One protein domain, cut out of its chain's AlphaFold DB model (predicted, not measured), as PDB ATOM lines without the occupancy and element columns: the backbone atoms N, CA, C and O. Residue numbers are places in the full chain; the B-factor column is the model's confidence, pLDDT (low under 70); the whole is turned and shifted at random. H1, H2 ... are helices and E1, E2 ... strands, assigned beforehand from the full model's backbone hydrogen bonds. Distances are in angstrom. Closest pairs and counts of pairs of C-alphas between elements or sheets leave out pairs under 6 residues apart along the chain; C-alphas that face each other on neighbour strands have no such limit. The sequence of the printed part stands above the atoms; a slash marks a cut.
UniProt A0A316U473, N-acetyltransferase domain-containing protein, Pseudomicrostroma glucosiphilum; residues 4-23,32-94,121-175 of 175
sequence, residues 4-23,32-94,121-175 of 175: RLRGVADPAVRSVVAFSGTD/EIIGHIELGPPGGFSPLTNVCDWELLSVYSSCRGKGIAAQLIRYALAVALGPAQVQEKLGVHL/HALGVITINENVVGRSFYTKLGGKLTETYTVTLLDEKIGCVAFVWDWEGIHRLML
ATOM      1  N   ARG A   4     234.696 212.494 215.727       73.12
ATOM      2  CA  ARG A   4     235.020 211.549 214.653       73.12
ATOM      3  C   ARG A   4     233.981 211.632 213.540       73.12
ATOM      4  O   ARG A   4     232.785 211.528 213.803       73.12
ATOM      5  N   LEU A   5     234.447 211.798 212.303       71.88
ATOM      6  CA  LEU A   5     233.623 211.851 211.094       71.88
ATOM      7  C   LEU A   5     233.858 210.594 210.261       71.88
ATOM      8  O   LEU A   5     235.004 210.185 210.068       71.88
ATOM      9  N   ARG A   6     232.784 209.979 209.765       67.38
ATOM     10  CA  ARG A   6     232.868 208.783 208.922       67.38
ATOM     11  C   ARG A   6     231.943 208.905 207.721       67.38
ATOM     12  O   ARG A   6     230.752 209.153 207.887       67.38
ATOM     13  N   GLY A   7     232.486 208.666 206.531       58.59
ATOM     14  CA  GLY A   7     231.687 208.472 205.325       58.59
ATOM     15  C   GLY A   7     230.969 207.121 205.336       58.59
ATOM     16  O   GLY A   7     231.569 206.089 205.649       58.59
ATOM     17  N   VAL A   8     229.691 207.129 204.975       66.69
ATOM     18  CA  VAL A   8     228.897 205.951 204.634       66.69
ATOM     19  C   VAL A   8     228.773 205.938 203.115       66.69
ATOM     20  O   VAL A   8     228.298 206.894 202.503       66.69
ATOM     21  N   ALA A   9     229.296 204.884 202.492       54.59
ATOM     22  CA  ALA A   9     229.310 204.766 201.044       54.59
ATOM     23  C   ALA A   9     227.961 204.228 200.553       54.59
ATOM     24  O   ALA A   9     227.742 203.020 200.574       54.59
ATOM     25  N   ASP A  10     227.096 205.124 200.089       56.22
ATOM     26  CA  ASP A  10     226.023 204.797 199.154       56.22
ATOM     27  C   ASP A  10     226.488 205.164 197.721       56.22
ATOM     28  O   ASP A  10     227.278 206.105 197.549       56.22
ATOM     29  N   PRO A  11     226.130 204.382 196.682       54.44
ATOM     30  CA  PRO A  11     226.509 204.674 195.301       54.44
ATOM     31  C   PRO A  11     225.877 205.943 194.701       54.44
ATOM     32  O   PRO A  11     226.451 206.452 193.734       54.44
ATOM     33  N   ALA A  12     224.760 206.446 195.239       57.66
ATOM     34  CA  ALA A  12     224.028 207.611 194.728       57.66
ATOM     35  C   ALA A  12     224.192 208.874 195.595       57.66
ATOM     36  O   ALA A  12     224.194 209.980 195.059       57.66
ATOM     37  N   VAL A  13     224.382 208.713 196.908       64.44
ATOM     38  CA  VAL A  13     224.475 209.818 197.879       64.44
ATOM     39  C   VAL A  13     225.731 209.667 198.740       64.44
ATOM     40  O   VAL A  13     226.144 208.566 199.111       64.44
ATOM     41  N   ARG A  14     226.386 210.778 199.086       72.38
ATOM     42  CA  ARG A  14     227.480 210.789 200.068       72.38
ATOM     43  C   ARG A  14     226.956 211.202 201.426       72.38
ATOM     44  O   ARG A  14     226.739 212.379 201.683       72.38
ATOM     45  N   SER A  15     226.833 210.213 202.298       81.06
ATOM     46  CA  SER A  15     226.421 210.391 203.683       81.06
ATOM     47  C   SER A  15     227.650 210.445 204.594       81.06
ATOM     48  O   SER A  15     228.553 209.612 204.491       81.06
ATOM     49  N   VAL A  16     227.725 211.441 205.476       83.88
ATOM     50  CA  VAL A  16     228.780 211.569 206.492       83.88
ATOM     51  C   VAL A  16     228.131 211.678 207.859       83.88
ATOM     52  O   VAL A  16     227.290 212.542 208.094       83.88
ATOM     53  N   VAL A  17     228.563 210.825 208.781       85.81
ATOM     54  CA  VAL A  17     228.048 210.760 210.150       85.81
ATOM     55  C   VAL A  17     229.121 211.236 211.129       85.81
ATOM     56  O   VAL A  17     230.284 210.833 211.043       85.81
ATOM     57  N   ALA A  18     228.719 212.096 212.063       87.88
ATOM     58  CA  ALA A  18     229.523 212.575 213.178       87.88
ATOM     59  C   ALA A  18     229.213 211.780 214.449       87.88
ATOM     60  O   ALA A  18     228.044 211.651 214.816       87.88
ATOM     61  N   PHE A  19     230.252 211.334 215.156       87.25
ATOM     62  CA  PHE A  19     230.143 210.614 216.426       87.25
ATOM     63  C   PHE A  19     230.769 211.394 217.593       87.25
ATOM     64  O   PHE A  19     231.762 212.106 217.404       87.25
ATOM     65  N   SER A  20     230.210 211.250 218.799       82.12
ATOM     66  CA  SER A  20     230.809 211.732 220.045       82.12
ATOM     67  C   SER A  20     231.978 210.830 220.451       82.12
ATOM     68  O   SER A  20     231.824 209.619 220.584       82.12
ATOM     69  N   GLY A  21     233.160 211.422 220.639       69.00
ATOM     70  CA  GLY A  21     234.357 210.708 221.098       69.00
ATOM     71  C   GLY A  21     235.443 210.523 220.035       69.00
ATOM     72  O   GLY A  21     235.260 210.800 218.849       69.00
ATOM     73  N   THR A  22     236.616 210.091 220.500       64.31
ATOM     74  CA  THR A  22     237.756 209.668 219.673       64.31
ATOM     75  C   THR A  22     237.638 208.193 219.307       64.31
ATOM     76  O   THR A  22     236.992 207.434 220.020       64.31
ATOM     77  N   ASP A  23     238.298 207.776 218.225       63.16
ATOM     78  CA  ASP A  23     238.546 206.353 217.992       63.16
ATOM     79  C   ASP A  23     239.513 205.847 219.073       63.16
ATOM     80  O   ASP A  23     240.682 206.229 219.082       63.16
ATOM     81  N   GLU A  32     228.247 208.000 220.307       86.44
ATOM     82  CA  GLU A  32     226.876 208.387 219.948       86.44
ATOM     83  C   GLU A  32     226.881 209.187 218.650       86.44
ATOM     84  O   GLU A  32     227.767 210.010 218.431       86.44
ATOM     85  N   ILE A  33     225.881 209.004 217.792       88.12
ATOM     86  CA  ILE A  33     225.729 209.862 216.614       88.12
ATOM     87  C   ILE A  33     225.290 211.252 217.082       88.12
ATOM     88  O   ILE A  33     224.290 211.386 217.777       88.12
ATOM     89  N   ILE A  34     226.011 212.290 216.665       90.62
ATOM     90  CA  ILE A  34     225.740 213.685 217.052       90.62
ATOM     91  C   ILE A  34     225.453 214.609 215.866       90.62
ATOM     92  O   ILE A  34     225.025 215.750 216.056       90.62
ATOM     93  N   GLY A  35     225.614 214.116 214.640       90.94
ATOM     94  CA  GLY A  35     225.194 214.819 213.435       90.94
ATOM     95  C   GLY A  35     225.374 213.984 212.175       90.94
ATOM     96  O   GLY A  35     226.010 212.930 212.194       90.94
ATOM     97  N   HIS A  36     224.789 214.461 211.086       92.00
ATOM     98  CA  HIS A  36     224.716 213.766 209.809       92.00
ATOM     99  C   HIS A  36     224.525 214.775 208.670       92.00
ATOM    100  O   HIS A  36     223.832 215.778 208.843       92.00
ATOM    101  N   ILE A  37     225.177 214.535 207.534       89.19
ATOM    102  CA  ILE A  37     225.013 215.310 206.300       89.19
ATOM    103  C   ILE A  37     224.966 214.375 205.094       89.19
ATOM    104  O   ILE A  37     225.682 213.372 205.069       89.19
ATOM    105  N   GLU A  38     224.168 214.736 204.094       86.12
ATOM    106  CA  GLU A  38     224.064 214.056 202.806       86.12
ATOM    107  C   GLU A  38     224.299 215.035 201.655       86.12
ATOM    108  O   GLU A  38     223.745 216.136 201.629       86.12
ATOM    109  N   LEU A  39     225.154 214.625 200.718       79.06
ATOM    110  CA  LEU A  39     225.412 215.306 199.453       79.06
ATOM    111  C   LEU A  39     224.965 214.396 198.314       79.06
ATOM    112  O   LEU A  39     225.457 213.268 198.211       79.06
ATOM    113  N   GLY A  40     224.088 214.893 197.454       72.25
ATOM    114  CA  GLY A  40     223.564 214.144 196.318       72.25
ATOM    115  C   GLY A  40     223.647 214.944 195.020       72.25
ATOM    116  O   GLY A  40     223.814 216.171 195.044       72.25
ATOM    117  N   PRO A  41     223.553 214.275 193.857       65.94
ATOM    118  CA  PRO A  41     223.213 214.981 192.630       65.94
ATOM    119  C   PRO A  41     221.850 215.676 192.812       65.94
ATOM    120  O   PRO A  41     221.039 215.208 193.608       65.94
ATOM    121  N   PRO A  42     221.555 216.758 192.072       62.38
ATOM    122  CA  PRO A  42     220.232 217.367 192.131       62.38
ATOM    123  C   PRO A  42     219.169 216.307 191.826       62.38
ATOM    124  O   PRO A  42     219.169 215.706 190.746       62.38
ATOM    125  N   GLY A  43     218.270 216.068 192.781       58.09
ATOM    126  CA  GLY A  43     217.139 215.170 192.581       58.09
ATOM    127  C   GLY A  43     216.247 215.664 191.439       58.09
ATOM    128  O   GLY A  43     216.228 216.851 191.116       58.09
ATOM    129  N   GLY A  44     215.453 214.775 190.837       54.16
ATOM    130  CA  GLY A  44     214.579 215.119 189.702       54.16
ATOM    131  C   GLY A  44     213.549 216.231 189.973       54.16
ATOM    132  O   GLY A  44     212.970 216.757 189.028       54.16
ATOM    133  N   PHE A  45     213.336 216.608 191.239       53.41
ATOM    134  CA  PHE A  45     212.473 217.715 191.665       53.41
ATOM    135  C   PHE A  45     213.256 218.949 192.163       53.41
ATOM    136  O   PHE A  45     212.651 219.903 192.644       53.41
ATOM    137  N   SER A  46     214.591 218.966 192.086       61.19
ATOM    138  CA  SER A  46     215.355 220.097 192.614       61.19
ATOM    139  C   SER A  46     215.121 221.367 191.782       61.19
ATOM    140  O   SER A  46     215.473 221.399 190.597       61.19
ATOM    141  N   PRO A  47     214.600 222.456 192.385       61.19
ATOM    142  CA  PRO A  47     214.485 223.754 191.721       61.19
ATOM    143  C   PRO A  47     215.854 224.394 191.444       61.19
ATOM    144  O   PRO A  47     215.923 225.430 190.790       61.19
ATOM    145  N   LEU A  48     216.944 223.790 191.927       63.41
ATOM    146  CA  LEU A  48     218.313 224.257 191.730       63.41
ATOM    147  C   LEU A  48     218.988 223.658 190.494       63.41
ATOM    148  O   LEU A  48     220.181 223.868 190.319       63.41
ATOM    149  N   THR A  49     218.244 222.939 189.642       61.47
ATOM    150  CA  THR A  49     218.622 222.412 188.314       61.47
ATOM    151  C   THR A  49     220.100 222.604 187.921       61.47
ATOM    152  O   THR A  49     220.515 223.708 187.564       61.47
ATOM    153  N   ASN A  50     220.879 221.515 187.889       62.84
ATOM    154  CA  ASN A  50     222.332 221.482 187.610       62.84
ATOM    155  C   ASN A  50     223.265 221.938 188.752       62.84
ATOM    156  O   ASN A  50     224.468 222.057 188.524       62.84
ATOM    157  N   VAL A  51     222.752 222.155 189.962       63.00
ATOM    158  CA  VAL A  51     223.558 222.388 191.171       63.00
ATOM    159  C   VAL A  51     223.586 221.110 192.019       63.00
ATOM    160  O   VAL A  51     222.566 220.447 192.144       63.00
ATOM    161  N   CYS A  52     224.743 220.733 192.576       64.81
ATOM    162  CA  CYS A  52     224.819 219.627 193.540       64.81
ATOM    163  C   CYS A  52     224.177 220.059 194.861       64.81
ATOM    164  O   CYS A  52     224.563 221.084 195.428       64.81
ATOM    165  N   ASP A  53     223.216 219.284 195.352       62.88
ATOM    166  CA  ASP A  53     222.434 219.668 196.519       62.88
ATOM    167  C   ASP A  53     222.965 219.015 197.801       62.88
ATOM    168  O   ASP A  53     223.342 217.841 197.855       62.88
ATOM    169  N   TRP A  54     222.957 219.800 198.876       72.94
ATOM    170  CA  TRP A  54     222.935 219.303 200.245       72.94
ATOM    171  C   TRP A  54     221.527 218.792 200.519       72.94
ATOM    172  O   TRP A  54     220.625 219.578 200.812       72.94
ATOM    173  N   GLU A  55     221.337 217.482 200.406       70.44
ATOM    174  CA  GLU A  55     220.020 216.865 200.566       70.44
ATOM    175  C   GLU A  55     219.560 216.889 202.026       70.44
ATOM    176  O   GLU A  55     218.385 217.115 202.316       70.44
ATOM    177  N   LEU A  56     220.498 216.716 202.962       79.56
ATOM    178  CA  LEU A  56     220.192 216.689 204.385       79.56
ATOM    179  C   LEU A  56     221.365 217.210 205.210       79.56
ATOM    180  O   LEU A  56     222.510 216.835 204.990       79.56
ATOM    181  N   LEU A  57     221.079 218.034 206.219       86.94
ATOM    182  CA  LEU A  57     222.024 218.378 207.281       86.94
ATOM    183  C   LEU A  57     221.288 218.389 208.619       86.94
ATOM    184  O   LEU A  57     220.401 219.212 208.845       86.94
ATOM    185  N   SER A  58     221.693 217.511 209.533       89.50
ATOM    186  CA  SER A  58     221.112 217.399 210.866       89.50
ATOM    187  C   SER A  58     222.188 217.359 211.946       89.50
ATOM    188  O   SER A  58     223.213 216.693 211.823       89.50
ATOM    189  N   VAL A  59     221.948 218.077 213.042       88.44
ATOM    190  CA  VAL A  59     222.758 218.029 214.264       88.44
ATOM    191  C   VAL A  59     221.811 217.861 215.442       88.44
ATOM    192  O   VAL A  59     220.852 218.639 215.588       88.44
ATOM    193  N   TYR A  60     222.098 216.870 216.288       87.00
ATOM    194  CA  TYR A  60     221.320 216.605 217.497       87.00
ATOM    195  C   TYR A  60     221.232 217.867 218.356       87.00
ATOM    196  O   TYR A  60     222.208 218.605 218.499       87.00
ATOM    197  N   SER A  61     220.054 218.134 218.923       86.44
ATOM    198  CA  SER A  61     219.766 219.382 219.647       86.44
ATOM    199  C   SER A  61     220.772 219.669 220.767       86.44
ATOM    200  O   SER A  61     221.274 220.788 220.851       86.44
ATOM    201  N   SER A  62     221.160 218.646 221.537       86.88
ATOM    202  CA  SER A  62     222.179 218.693 222.606       86.88
ATOM    203  C   SER A  62     223.595 219.064 222.127       86.88
ATOM    204  O   SER A  62     224.496 219.360 222.923       86.88
ATOM    205  N   CYS A  63     223.816 219.037 220.816       86.31
ATOM    206  CA  CYS A  63     225.105 219.241 220.172       86.31
ATOM    207  C   CYS A  63     225.149 220.499 219.287       86.31
ATOM    208  O   CYS A  63     226.204 220.851 218.755       86.31
ATOM    209  N   ARG A  64     224.031 221.223 219.153       89.38
ATOM    210  CA  ARG A  64     223.976 222.483 218.398       89.38
ATOM    211  C   ARG A  64     224.843 223.562 219.056       89.38
ATOM    212  O   ARG A  64     225.127 223.519 220.248       89.38
ATOM    213  N   GLY A  65     225.314 224.516 218.252       86.69
ATOM    214  CA  GLY A  65     226.209 225.589 218.707       86.69
ATOM    215  C   GLY A  65     227.672 225.175 218.925       86.69
ATOM    216  O   GLY A  65     228.506 226.033 219.174       86.69
ATOM    217  N   LYS A  66     228.017 223.888 218.766       88.25
ATOM    218  CA  LYS A  66     229.382 223.360 218.973       88.25
ATOM    219  C   LYS A  66     230.227 223.273 217.691       88.25
ATOM    220  O   LYS A  66     231.228 222.569 217.655       88.25
ATOM    221  N   GLY A  67     229.798 223.924 216.606       89.31
ATOM    222  CA  GLY A  67     230.516 223.928 215.321       89.31
ATOM    223  C   GLY A  67     230.474 222.617 214.518       89.31
ATOM    224  O   GLY A  67     231.124 222.530 213.481       89.31
ATOM    225  N   ILE A  68     229.703 221.611 214.946       89.56
ATOM    226  CA  ILE A  68     229.640 220.284 214.295       89.56
ATOM    227  C   ILE A  68     229.140 220.372 212.848       89.56
ATOM    228  O   ILE A  68     229.708 219.735 211.968       89.56
ATOM    229  N   ALA A  69     228.125 221.199 212.583       90.25
ATOM    230  CA  ALA A  69     227.565 221.368 211.239       90.25
ATOM    231  C   ALA A  69     228.615 221.845 210.219       90.25
ATOM    232  O   ALA A  69     228.696 221.310 209.120       90.25
ATOM    233  N   ALA A  70     229.462 222.809 210.597       89.69
ATOM    234  CA  ALA A  70     230.521 223.305 209.719       89.69
ATOM    235  C   ALA A  70     231.585 222.227 209.443       89.69
ATOM    236  O   ALA A  70     232.044 222.092 208.313       89.69
ATOM    237  N   GLN A  71     231.937 221.423 210.453       88.38
ATOM    238  CA  GLN A  71     232.882 220.312 210.291       88.38
ATOM    239  C   GLN A  71     232.319 219.205 209.387       88.38
ATOM    240  O   GLN A  71     233.044 218.691 208.537       88.38
ATOM    241  N   LEU A  72     231.025 218.891 209.515       89.12
ATOM    242  CA  LEU A  72     230.321 217.967 208.622       89.12
ATOM    243  C   LEU A  72     230.352 218.453 207.170       89.12
ATOM    244  O   LEU A  72     230.748 217.688 206.296       89.12
ATOM    245  N   ILE A  73     230.007 219.722 206.921       88.56
ATOM    246  CA  ILE A  73     230.036 220.319 205.576       88.56
ATOM    247  C   ILE A  73     231.441 220.231 204.973       88.56
ATOM    248  O   ILE A  73     231.598 219.738 203.859       88.56
ATOM    249  N   ARG A  74     232.473 220.653 205.714       86.81
ATOM    250  CA  ARG A  74     233.871 220.610 205.249       86.81
ATOM    251  C   ARG A  74     234.312 219.209 204.866       86.81
ATOM    252  O   ARG A  74     234.889 219.015 203.801       86.81
ATOM    253  N   TYR A  75     234.035 218.234 205.727       84.88
ATOM    254  CA  TYR A  75     234.428 216.854 205.480       84.88
ATOM    255  C   TYR A  75     233.663 216.257 204.298       84.88
ATOM    256  O   TYR A  75     234.268 215.624 203.436       84.88
ATOM    257  N   ALA A  76     232.351 216.487 204.222       83.12
ATOM    258  CA  ALA A  76     231.540 216.014 203.111       83.12
ATOM    259  C   ALA A  76     232.020 216.610 201.779       83.12
ATOM    260  O   ALA A  76     232.170 215.874 200.806       83.12
ATOM    261  N   LEU A  77     232.371 217.901 201.755       81.31
ATOM    262  CA  LEU A  77     232.965 218.548 200.585       81.31
ATOM    263  C   LEU A  77     234.335 217.981 200.227       81.31
ATOM    264  O   LEU A  77     234.575 217.706 199.058       81.31
ATOM    265  N   ALA A  78     235.213 217.742 201.201       79.94
ATOM    266  CA  ALA A  78     236.508 217.114 200.946       79.94
ATOM    267  C   ALA A  78     236.357 215.708 200.331       79.94
ATOM    268  O   ALA A  78     237.113 215.340 199.435       79.94
ATOM    269  N   VAL A  79     235.355 214.937 200.772       75.06
ATOM    270  CA  VAL A  79     235.031 213.622 200.197       75.06
ATOM    271  C   VAL A  79     234.444 213.758 198.788       75.06
ATOM    272  O   VAL A  79     234.856 213.032 197.883       75.06
ATOM    273  N   ALA A  80     233.500 214.680 198.588       71.25
ATOM    274  CA  ALA A  80     232.837 214.910 197.304       71.25
ATOM    275  C   ALA A  80     233.797 215.445 196.230       71.25
ATOM    276  O   ALA A  80     233.732 215.019 195.080       71.25
ATOM    277  N   LEU A  81     234.724 216.324 196.619       71.31
ATOM    278  CA  LEU A  81     235.763 216.917 195.769       71.31
ATOM    279  C   LEU A  81     237.038 216.068 195.689       71.31
ATOM    280  O   LEU A  81     238.049 216.526 195.161       71.31
ATOM    281  N   GLY A  82     236.993 214.835 196.193       70.00
ATOM    282  CA  GLY A  82     238.066 213.855 196.084       70.00
ATOM    283  C   GLY A  82     238.246 213.333 194.644       70.00
ATOM    284  O   GLY A  82     238.280 214.115 193.697       70.00
ATOM    285  N   PRO A  83     238.392 212.015 194.422       67.25
ATOM    286  CA  PRO A  83     238.654 211.462 193.089       67.25
ATOM    287  C   PRO A  83     237.608 211.861 192.030       67.25
ATOM    288  O   PRO A  83     236.415 211.910 192.323       67.25
ATOM    289  N   ALA A  84     238.031 212.050 190.773       64.94
ATOM    290  CA  ALA A  84     237.170 212.503 189.667       64.94
ATOM    291  C   ALA A  84     235.896 211.651 189.466       64.94
ATOM    292  O   ALA A  84     234.823 212.188 189.218       64.94
ATOM    293  N   GLN A  85     235.988 210.333 189.670       64.25
ATOM    294  CA  GLN A  85     234.847 209.405 189.598       64.25
ATOM    295  C   GLN A  85     233.752 209.707 190.634       64.25
ATOM    296  O   GLN A  85     232.586 209.377 190.432       64.25
ATOM    297  N   VAL A  86     234.125 210.287 191.778       60.41
ATOM    298  CA  VAL A  86     233.181 210.699 192.824       60.41
ATOM    299  C   VAL A  86     232.501 212.007 192.435       60.41
ATOM    300  O   VAL A  86     231.293 212.132 192.609       60.41
ATOM    301  N   GLN A  87     233.260 212.937 191.857       63.72
ATOM    302  CA  GLN A  87     232.752 214.229 191.400       63.72
ATOM    303  C   GLN A  87     231.725 214.067 190.269       63.72
ATOM    304  O   GLN A  87     230.653 214.667 190.321       63.72
ATOM    305  N   GLU A  88     232.008 213.202 189.289       61.91
ATOM    306  CA  GLU A  88     231.108 212.925 188.161       61.91
ATOM    307  C   GLU A  88     229.758 212.351 188.620       61.91
ATOM    308  O   GLU A  88     228.708 212.815 188.178       61.91
ATOM    309  N   LYS A  89     229.770 211.406 189.570       58.72
ATOM    310  CA  LYS A  89     228.545 210.817 190.142       58.72
ATOM    311  C   LYS A  89     227.682 211.827 190.893       58.72
ATOM    312  O   LYS A  89     226.463 211.701 190.892       58.72
ATOM    313  N   LEU A  90     228.307 212.817 191.524       54.06
ATOM    314  CA  LEU A  90     227.618 213.870 192.270       54.06
ATOM    315  C   LEU A  90     227.174 215.041 191.378       54.06
ATOM    316  O   LEU A  90     226.613 216.011 191.880       54.06
ATOM    317  N   GLY A  91     227.440 214.989 190.067       56.25
ATOM    318  CA  GLY A  91     227.173 216.108 189.157       56.25
ATOM    319  C   GLY A  91     228.035 217.343 189.446       56.25
ATOM    320  O   GLY A  91     227.729 218.441 188.986       56.25
ATOM    321  N   VAL A  92     229.122 217.171 190.203       56.91
ATOM    322  CA  VAL A  92     230.057 218.226 190.596       56.91
ATOM    323  C   VAL A  92     231.003 218.469 189.420       56.91
ATOM    324  O   VAL A  92     232.098 217.918 189.329       56.91
ATOM    325  N   HIS A  93     230.556 219.275 188.460       54.41
ATOM    326  CA  HIS A  93     231.350 219.632 187.288       54.41
ATOM    327  C   HIS A  93     232.299 220.788 187.622       54.41
ATOM    328  O   HIS A  93     231.970 221.955 187.415       54.41
ATOM    329  N   LEU A  94     233.504 220.483 188.123       47.94
ATOM    330  CA  LEU A  94     234.600 221.456 188.076       47.94
ATOM    331  C   LEU A  94     234.775 221.878 186.612       47.94
ATOM    332  O   LEU A  94     234.800 221.017 185.727       47.94
ATOM    333  N   HIS A 121     226.897 228.389 189.900       56.59
ATOM    334  CA  HIS A 121     226.783 227.796 191.224       56.59
ATOM    335  C   HIS A 121     227.156 226.317 191.164       56.59
ATOM    336  O   HIS A 121     226.780 225.616 190.228       56.59
ATOM    337  N   ALA A 122     227.891 225.862 192.172       66.19
ATOM    338  CA  ALA A 122     228.423 224.506 192.248       66.19
ATOM    339  C   ALA A 122     227.787 223.688 193.378       66.19
ATOM    340  O   ALA A 122     227.883 222.461 193.376       66.19
ATOM    341  N   LEU A 123     227.125 224.362 194.322       77.62
ATOM    342  CA  LEU A 123     226.538 223.746 195.503       77.62
ATOM    343  C   LEU A 123     225.317 224.516 195.990       77.62
ATOM    344  O   LEU A 123     225.327 225.750 195.982       77.62
ATOM    345  N   GLY A 124     224.295 223.793 196.428       84.25
ATOM    346  CA  GLY A 124     223.011 224.346 196.830       84.25
ATOM    347  C   GLY A 124     222.463 223.685 198.086       84.25
ATOM    348  O   GLY A 124     222.785 222.543 198.395       84.25
ATOM    349  N   VAL A 125     221.628 224.405 198.827       86.69
ATOM    350  CA  VAL A 125     220.802 223.835 199.896       86.69
ATOM    351  C   VAL A 125     219.442 224.487 199.900       86.69
ATOM    352  O   VAL A 125     219.314 225.698 199.716       86.69
ATOM    353  N   ILE A 126     218.433 223.674 200.160       86.56
ATOM    354  CA  ILE A 126     217.045 224.090 200.281       86.56
ATOM    355  C   ILE A 126     216.667 224.043 201.755       86.56
ATOM    356  O   ILE A 126     216.976 223.088 202.465       86.56
ATOM    357  N   THR A 127     215.986 225.074 202.241       89.12
ATOM    358  CA  THR A 127     215.432 225.059 203.592       89.12
ATOM    359  C   THR A 127     214.077 225.747 203.632       89.12
ATOM    360  O   THR A 127     213.820 226.677 202.868       89.12
ATOM    361  N   ILE A 128     213.208 225.295 204.534       91.25
ATOM    362  CA  ILE A 128     211.917 225.945 204.761       91.25
ATOM    363  C   ILE A 128     212.138 227.378 205.256       91.25
ATOM    364  O   ILE A 128     213.080 227.662 206.009       91.25
ATOM    365  N   ASN A 129     211.278 228.295 204.836       91.38
ATOM    366  CA  ASN A 129     211.412 229.717 205.122       91.38
ATOM    367  C   ASN A 129     211.333 230.000 206.633       91.38
ATOM    368  O   ASN A 129     211.976 230.912 207.146       91.38
ATOM    369  N   GLU A 130     210.620 229.172 207.385       93.19
ATOM    370  CA  GLU A 130     210.445 229.284 208.831       93.19
ATOM    371  C   GLU A 130     211.688 228.817 209.611       93.19
ATOM    372  O   GLU A 130     211.834 229.128 210.795       93.19
ATOM    373  N   ASN A 131     212.644 228.130 208.969       92.38
ATOM    374  CA  ASN A 131     213.884 227.681 209.605       92.38
ATOM    375  C   ASN A 131     214.890 228.834 209.757       92.38
ATOM    376  O   ASN A 131     215.931 228.893 209.099       92.38
ATOM    377  N   VAL A 132     214.587 229.777 210.652       93.56
ATOM    378  CA  VAL A 132     215.413 230.966 210.934       93.56
ATOM    379  C   VAL A 132     216.862 230.589 211.265       93.56
ATOM    380  O   VAL A 132     217.794 231.238 210.787       93.56
ATOM    381  N   VAL A 133     217.065 229.521 212.044       91.25
ATOM    382  CA  VAL A 133     218.402 229.065 212.455       91.25
ATOM    383  C   VAL A 133     219.201 228.559 211.256       91.25
ATOM    384  O   VAL A 133     220.342 228.984 211.076       91.25
ATOM    385  N   GLY A 134     218.605 227.703 210.418       91.31
ATOM    386  CA  GLY A 134     219.239 227.198 209.199       91.31
ATOM    387  C   GLY A 134     219.586 228.322 208.228       91.31
ATOM    388  O   GLY A 134     220.736 228.441 207.814       91.31
ATOM    389  N   ARG A 135     218.641 229.227 207.949       93.94
ATOM    390  CA  ARG A 135     218.871 230.382 207.061       93.94
ATOM    391  C   ARG A 135     220.001 231.284 207.559       93.94
ATOM    392  O   ARG A 135     220.885 231.652 206.785       93.94
ATOM    393  N   SER A 136     220.009 231.614 208.853       94.12
ATOM    394  CA  SER A 136     221.084 232.412 209.454       94.12
ATOM    395  C   SER A 136     222.432 231.693 209.369       94.12
ATOM    396  O   SER A 136     223.448 232.317 209.062       94.12
ATOM    397  N   PHE A 137     222.445 230.380 209.598       93.69
ATOM    398  CA  PHE A 137     223.640 229.555 209.475       93.69
ATOM    399  C   PHE A 137     224.190 229.547 208.040       93.69
ATOM    400  O   PHE A 137     225.361 229.870 207.851       93.69
ATOM    401  N   TYR A 138     223.360 229.276 207.030       92.62
ATOM    402  CA  TYR A 138     223.785 229.265 205.625       92.62
ATOM    403  C   TYR A 138     224.237 230.644 205.132       92.62
ATOM    404  O   TYR A 138     225.238 230.745 204.426       92.62
ATOM    405  N   THR A 139     223.584 231.715 205.589       93.12
ATOM    406  CA  THR A 139     224.013 233.093 205.299       93.12
ATOM    407  C   THR A 139     225.402 233.378 205.881       93.12
ATOM    408  O   THR A 139     226.267 233.917 205.196       93.12
ATOM    409  N   LYS A 140     225.662 232.974 207.136       92.62
ATOM    410  CA  LYS A 140     226.980 233.131 207.786       92.62
ATOM    411  C   LYS A 140     228.081 232.320 207.106       92.62
ATOM    412  O   LYS A 140     229.240 232.713 207.150       92.62
ATOM    413  N   LEU A 141     227.714 231.213 206.470       89.81
ATOM    414  CA  LEU A 141     228.595 230.416 205.622       89.81
ATOM    415  C   LEU A 141     228.820 231.035 204.228       89.81
ATOM    416  O   LEU A 141     229.448 230.415 203.375       89.81
ATOM    417  N   GLY A 142     228.318 232.245 203.970       90.38
ATOM    418  CA  GLY A 142     228.484 232.936 202.692       90.38
ATOM    419  C   GLY A 142     227.556 232.430 201.587       90.38
ATOM    420  O   GLY A 142     227.800 232.729 200.419       90.38
ATOM    421  N   GLY A 143     226.516 231.667 201.937       90.56
ATOM    422  CA  GLY A 143     225.505 231.227 200.985       90.56
ATOM    423  C   GLY A 143     224.734 232.420 200.440       90.56
ATOM    424  O   GLY A 143     224.252 233.261 201.203       90.56
ATOM    425  N   LYS A 144     224.609 232.487 199.117       89.56
ATOM    426  CA  LYS A 144     223.810 233.508 198.441       89.56
ATOM    427  C   LYS A 144     222.373 233.019 198.372       89.56
ATOM    428  O   LYS A 144     222.116 231.948 197.829       89.56
ATOM    429  N   LEU A 145     221.459 233.792 198.944       87.62
ATOM    430  CA  LEU A 145     220.032 233.516 198.863       87.62
ATOM    431  C   LEU A 145     219.578 233.600 197.399       87.62
ATOM    432  O   LEU A 145     219.909 234.565 196.706       87.62
ATOM    433  N   THR A 146     218.829 232.604 196.941       82.62
ATOM    434  CA  THR A 146     218.156 232.618 195.639       82.62
ATOM    435  C   THR A 146     216.668 232.949 195.805       82.62
ATOM    436  O   THR A 146     216.232 233.426 196.855       82.62
ATOM    437  N   GLU A 147     215.871 232.748 194.758       76.56
ATOM    438  CA  GLU A 147     214.435 233.003 194.800       76.56
ATOM    439  C   GLU A 147     213.710 232.116 195.825       76.56
ATOM    440  O   GLU A 147     214.092 230.977 196.106       76.56
ATOM    441  N   THR A 148     212.640 232.668 196.396       85.38
ATOM    442  CA  THR A 148     211.715 231.919 197.253       85.38
ATOM    443  C   THR A 148     210.736 231.162 196.367       85.38
ATOM    444  O   THR A 148     210.225 231.713 195.394       85.38
ATOM    445  N   TYR A 149     210.431 229.922 196.721       84.44
ATOM    446  CA  TYR A 149     209.447 229.100 196.020       84.44
ATOM    447  C   TYR A 149     208.600 228.325 197.024       84.44
ATOM    448  O   TYR A 149     208.834 228.356 198.229       84.44
ATOM    449  N   THR A 150     207.568 227.654 196.533       87.19
ATOM    450  CA  THR A 150     206.643 226.891 197.368       87.19
ATOM    451  C   THR A 150     206.702 225.430 196.973       87.19
ATOM    452  O   THR A 150     206.591 225.105 195.793       87.19
ATOM    453  N   VAL A 151     206.848 224.552 197.959       84.06
ATOM    454  CA  VAL A 151     206.701 223.104 197.781       84.06
ATOM    455  C   VAL A 151     205.382 222.666 198.403       84.06
ATOM    456  O   VAL A 151     204.949 223.231 199.407       84.06
ATOM    457  N   THR A 152     204.717 221.692 197.788       83.94
ATOM    458  CA  THR A 152     203.516 221.081 198.373       83.94
ATOM    459  C   THR A 152     203.929 219.789 199.055       83.94
ATOM    460  O   THR A 152     204.510 218.919 198.408       83.94
ATOM    461  N   LEU A 153     203.667 219.677 200.353       79.75
ATOM    462  CA  LEU A 153     204.041 218.525 201.163       79.75
ATOM    463  C   LEU A 153     202.839 218.154 202.030       79.75
ATOM    464  O   LEU A 153     202.393 218.972 202.823       79.75
ATOM    465  N   LEU A 154     202.296 216.946 201.843       86.38
ATOM    466  CA  LEU A 154     201.084 216.479 202.540       86.38
ATOM    467  C   LEU A 154     199.912 217.481 202.447       86.38
ATOM    468  O   LEU A 154     199.296 217.813 203.452       86.38
ATOM    469  N   ASP A 155     199.646 217.992 201.241       90.12
ATOM    470  CA  ASP A 155     198.614 219.002 200.939       90.12
ATOM    471  C   ASP A 155     198.826 220.395 201.564       90.12
ATOM    472  O   ASP A 155     198.034 221.313 201.333       90.12
ATOM    473  N   GLU A 156     199.938 220.613 202.269       89.44
ATOM    474  CA  GLU A 156     200.332 221.925 202.772       89.44
ATOM    475  C   GLU A 156     201.315 222.615 201.825       89.44
ATOM    476  O   GLU A 156     202.262 222.017 201.306       89.44
ATOM    477  N   LYS A 157     201.103 223.916 201.606       90.81
ATOM    478  CA  LYS A 157     202.031 224.771 200.861       90.81
ATOM    479  C   LYS A 157     203.079 225.329 201.814       90.81
ATOM    480  O   LYS A 157     202.775 226.203 202.622       90.81
ATOM    481  N   ILE A 158     204.311 224.862 201.671       90.00
ATOM    482  CA  ILE A 158     205.444 225.272 202.500       90.00
ATOM    483  C   ILE A 158     206.329 226.219 201.692       90.00
ATOM    484  O   ILE A 158     206.746 225.902 200.573       90.00
ATOM    485  N   GLY A 159     206.610 227.397 202.249       90.50
ATOM    486  CA  GLY A 159     207.573 228.327 201.675       90.50
ATOM    487  C   GLY A 159     208.992 227.799 201.862       90.50
ATOM    488  O   GLY A 159     209.392 227.466 202.973       90.50
ATOM    489  N   CYS A 160     209.770 227.761 200.791       90.44
ATOM    490  CA  CYS A 160     211.161 227.336 200.796       90.44
ATOM    491  C   CYS A 160     212.042 228.424 200.196       90.44
ATOM    492  O   CYS A 160     211.645 229.167 199.299       90.44
ATOM    493  N   VAL A 161     213.269 228.487 200.688       89.69
ATOM    494  CA  VAL A 161     214.335 229.305 200.121       89.69
ATOM    495  C   VAL A 161     215.529 228.417 199.838       89.69
ATOM    496  O   VAL A 161     215.738 227.410 200.521       89.69
ATOM    497  N   ALA A 162     216.337 228.804 198.859       87.50
ATOM    498  CA  ALA A 162     217.601 228.141 198.620       87.50
ATOM    499  C   ALA A 162     218.793 229.073 198.824       87.50
ATOM    500  O   ALA A 162     218.717 230.287 198.635       87.50
ATOM    501  N   PHE A 163     219.901 228.473 199.247       89.69
ATOM    502  CA  PHE A 163     221.204 229.112 199.325       89.69
ATOM    503  C   PHE A 163     222.149 228.387 198.389       89.69
ATOM    504  O   PHE A 163     222.179 227.158 198.377       89.69
ATOM    505  N   VAL A 164     222.922 229.149 197.626       87.00
ATOM    506  CA  VAL A 164     223.895 228.607 196.680       87.00
ATOM    507  C   VAL A 164     225.289 229.158 196.938       87.00
ATOM    508  O   VAL A 164     225.461 230.295 197.390       87.00
ATOM    509  N   TRP A 165     226.289 228.347 196.611       87.06
ATOM    510  CA  TRP A 165     227.697 228.717 196.616       87.06
ATOM    511  C   TRP A 165     228.283 228.529 195.219       87.06
ATOM    512  O   TRP A 165     228.065 227.517 194.546       87.06
ATOM    513  N   ASP A 166     229.048 229.527 194.794       82.25
ATOM    514  CA  ASP A 166     229.989 229.397 193.688       82.25
ATOM    515  C   ASP A 166     231.263 228.669 194.155       82.25
ATOM    516  O   ASP A 166     231.455 228.392 195.344       82.25
ATOM    517  N   TRP A 167     232.151 228.344 193.216       76.69
ATOM    518  CA  TRP A 167     233.402 227.640 193.513       76.69
ATOM    519  C   TRP A 167     234.285 228.372 194.527       76.69
ATOM    520  O   TRP A 167     234.866 227.740 195.405       76.69
ATOM    521  N   GLU A 168     234.361 229.701 194.447       81.62
ATOM    522  CA  GLU A 168     235.121 230.514 195.400       81.62
ATOM    523  C   GLU A 168     234.534 230.403 196.817       81.62
ATOM    524  O   GLU A 168     235.265 230.231 197.794       81.62
ATOM    525  N   GLY A 169     233.205 230.441 196.933       82.06
ATOM    526  CA  GLY A 169     232.475 230.174 198.167       82.06
ATOM    527  C   GLY A 169     232.788 228.795 198.744       82.06
ATOM    528  O   GLY A 169     233.110 228.699 199.926       82.06
ATOM    529  N   ILE A 170     232.774 227.746 197.919       81.12
ATOM    530  CA  ILE A 170     233.115 226.375 198.340       81.12
ATOM    531  C   ILE A 170     234.563 226.290 198.831       81.12
ATOM    532  O   ILE A 170     234.819 225.716 199.890       81.12
ATOM    533  N   HIS A 171     235.508 226.903 198.116       79.44
ATOM    534  CA  HIS A 171     236.903 226.952 198.553       79.44
ATOM    535  C   HIS A 171     237.050 227.640 199.914       79.44
ATOM    536  O   HIS A 171     237.742 227.112 200.781       79.44
ATOM    537  N   ARG A 172     236.349 228.758 200.149       83.69
ATOM    538  CA  ARG A 172     236.326 229.418 201.467       83.69
ATOM    539  C   ARG A 172     235.724 228.543 202.563       83.69
ATOM    540  O   ARG A 172     236.192 228.606 203.693       83.69
ATOM    541  N   LEU A 173     234.711 227.733 202.253       83.44
ATOM    542  CA  LEU A 173     234.123 226.813 203.231       83.44
ATOM    543  C   LEU A 173     235.117 225.756 203.705       83.44
ATOM    544  O   LEU A 173     235.027 225.333 204.858       83.44
ATOM    545  N   MET A 174     236.032 225.335 202.830       80.06
ATOM    546  CA  MET A 174     237.018 224.288 203.097       80.06
ATOM    547  C   MET A 174     238.242 224.749 203.906       80.06
ATOM    548  O   MET A 174     238.916 223.886 204.469       80.06
ATOM    549  N   LEU A 175     238.523 226.057 203.976       75.69
ATOM    550  CA  LEU A 175     239.605 226.659 204.776       75.69
ATOM    551  C   LEU A 175     239.162 226.852 206.233       75.69
ATOM    552  O   LEU A 175     239.793 226.304 207.160       75.69
TER     553      LEU A 175
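What this domain is: This is residues 4 to 23, 32 to 94 and 121 to 175 of the 175 residues of the protein "N-acetyltransferase domain-containing protein" of Pseudomicrostroma glucosiphilum (UniProt A0A316U473). One strongly twisted sheet of seven strands makes a long wall, with H1 over one face at the E1 to E4 part and H3 over the same face at the E5 and E7 part. H4 sits beside H1 and only grazes the sheet, H2 lies past the last residues of H1, and the hairpin of E6 and E7 makes one end of the long direction. The printed part has 138 residues, in the order E1, E2, E3, E4, H1, H2, E5, H3, E6, E7, H4; the sheet is mixed, E1 - E2 - E3 - E4 - E5 - E7 - E6, and the class is mixed, helices and strands. It is compact, with a radius of gyration of the C-alphas of 14.8 A and spans of 44 by 37 by 29 A.

Where its parts are: E1 is residues 4 to 9, beginning at C-alpha 4 (235.020, 211.549, 214.653). E2 is 14 to 20, E3 is 33 to 40 and E4 is 52 to 59; E3 and E4 are each 20.9 A long. E5 is 123 to 128; E6, 144 to 153, is 25.0 A long and bends by 63 degrees at residue 147; E7, 156 to 165, is 28.9 A long. H1 is 68 to 80, 18.1 A long; H2 is 84 to 89, H3 is 132 to 140, and H4 is 167 to 174, ending at C-alpha 174 (237.018, 224.288, 203.097).

How they stand to each other: From edge to edge of the sheet the strands' lines turn by 121 degrees; E1 and E6 are its edge strands. Neighbours are antiparallel in E1 and E2 (N 6 to O 17, 2.9 A), E2 and E3 (N 16 to O 37, 2.8 A), E3 and E4 (N 38 to O 56, 2.8 A), E5 and E7 (N 125 to O 163, 2.8 A) and E7 and E6 (N 160 to O 149, 2.8 A). E4 and E5 are parallel, at 52 degrees, with N 54 and O 124 2.8 A apart. E1 and E2, E3 and E4, and E6 and E7 are hairpins. H1 and H3 lie on the same face, making two layers, helices on one face of a sheet. The closest C-alphas of E2 and H1 are those of Val 16 and Ala 76, 6.2 A. H3 is over E5 and, only just, over E7, with 3 C-alphas there, at a height over the sheet of 8.9 A; it runs along the strands, at 16 degrees to E5 on the local plane. Thr 127 and Gly 134 have the closest C-alphas of E5 and H3, 7.1 A. E5, H3 and E6 form a split strand-helix-strand unit, two strands running the same way with E7 between them, its crossover right-handed. H4 touches H1, whose residues 74 to 78 alone take part, at a steep tilt of 57 degrees, opposite ways; the closest C-alphas are those of Arg 74 and Met 174, 5.3 A. H2 is close to but not clearly touching H1, with the C-alphas of Ala 80 and Gln 87 closest at 5.9 A, and only just not on the sheet, with 4 pairs of C-alphas within 10 A. H1 and H3 are apart. Each O i to N i+4 pair is within hydrogen-bond range in H1, H3 and H4, and 1 of 2 in H2.

The domain as a whole: The C-alphas farthest apart are those of Asp 23 and Asp 155, 45.2 A. Residues 24 to 31 and 95 to 120 are not printed; the gaps are 12.0 A from C-alpha 23 to 32 and 10.5 A from C-alpha 94 to 121. Of the links printed whole, E3 to E4 is long. The mean pLDDT of the printed part is 78.6, with 38 residues under 70: 6 to 13, 21 to 23, 41 to 53, 83 to 94 and 121 to 122.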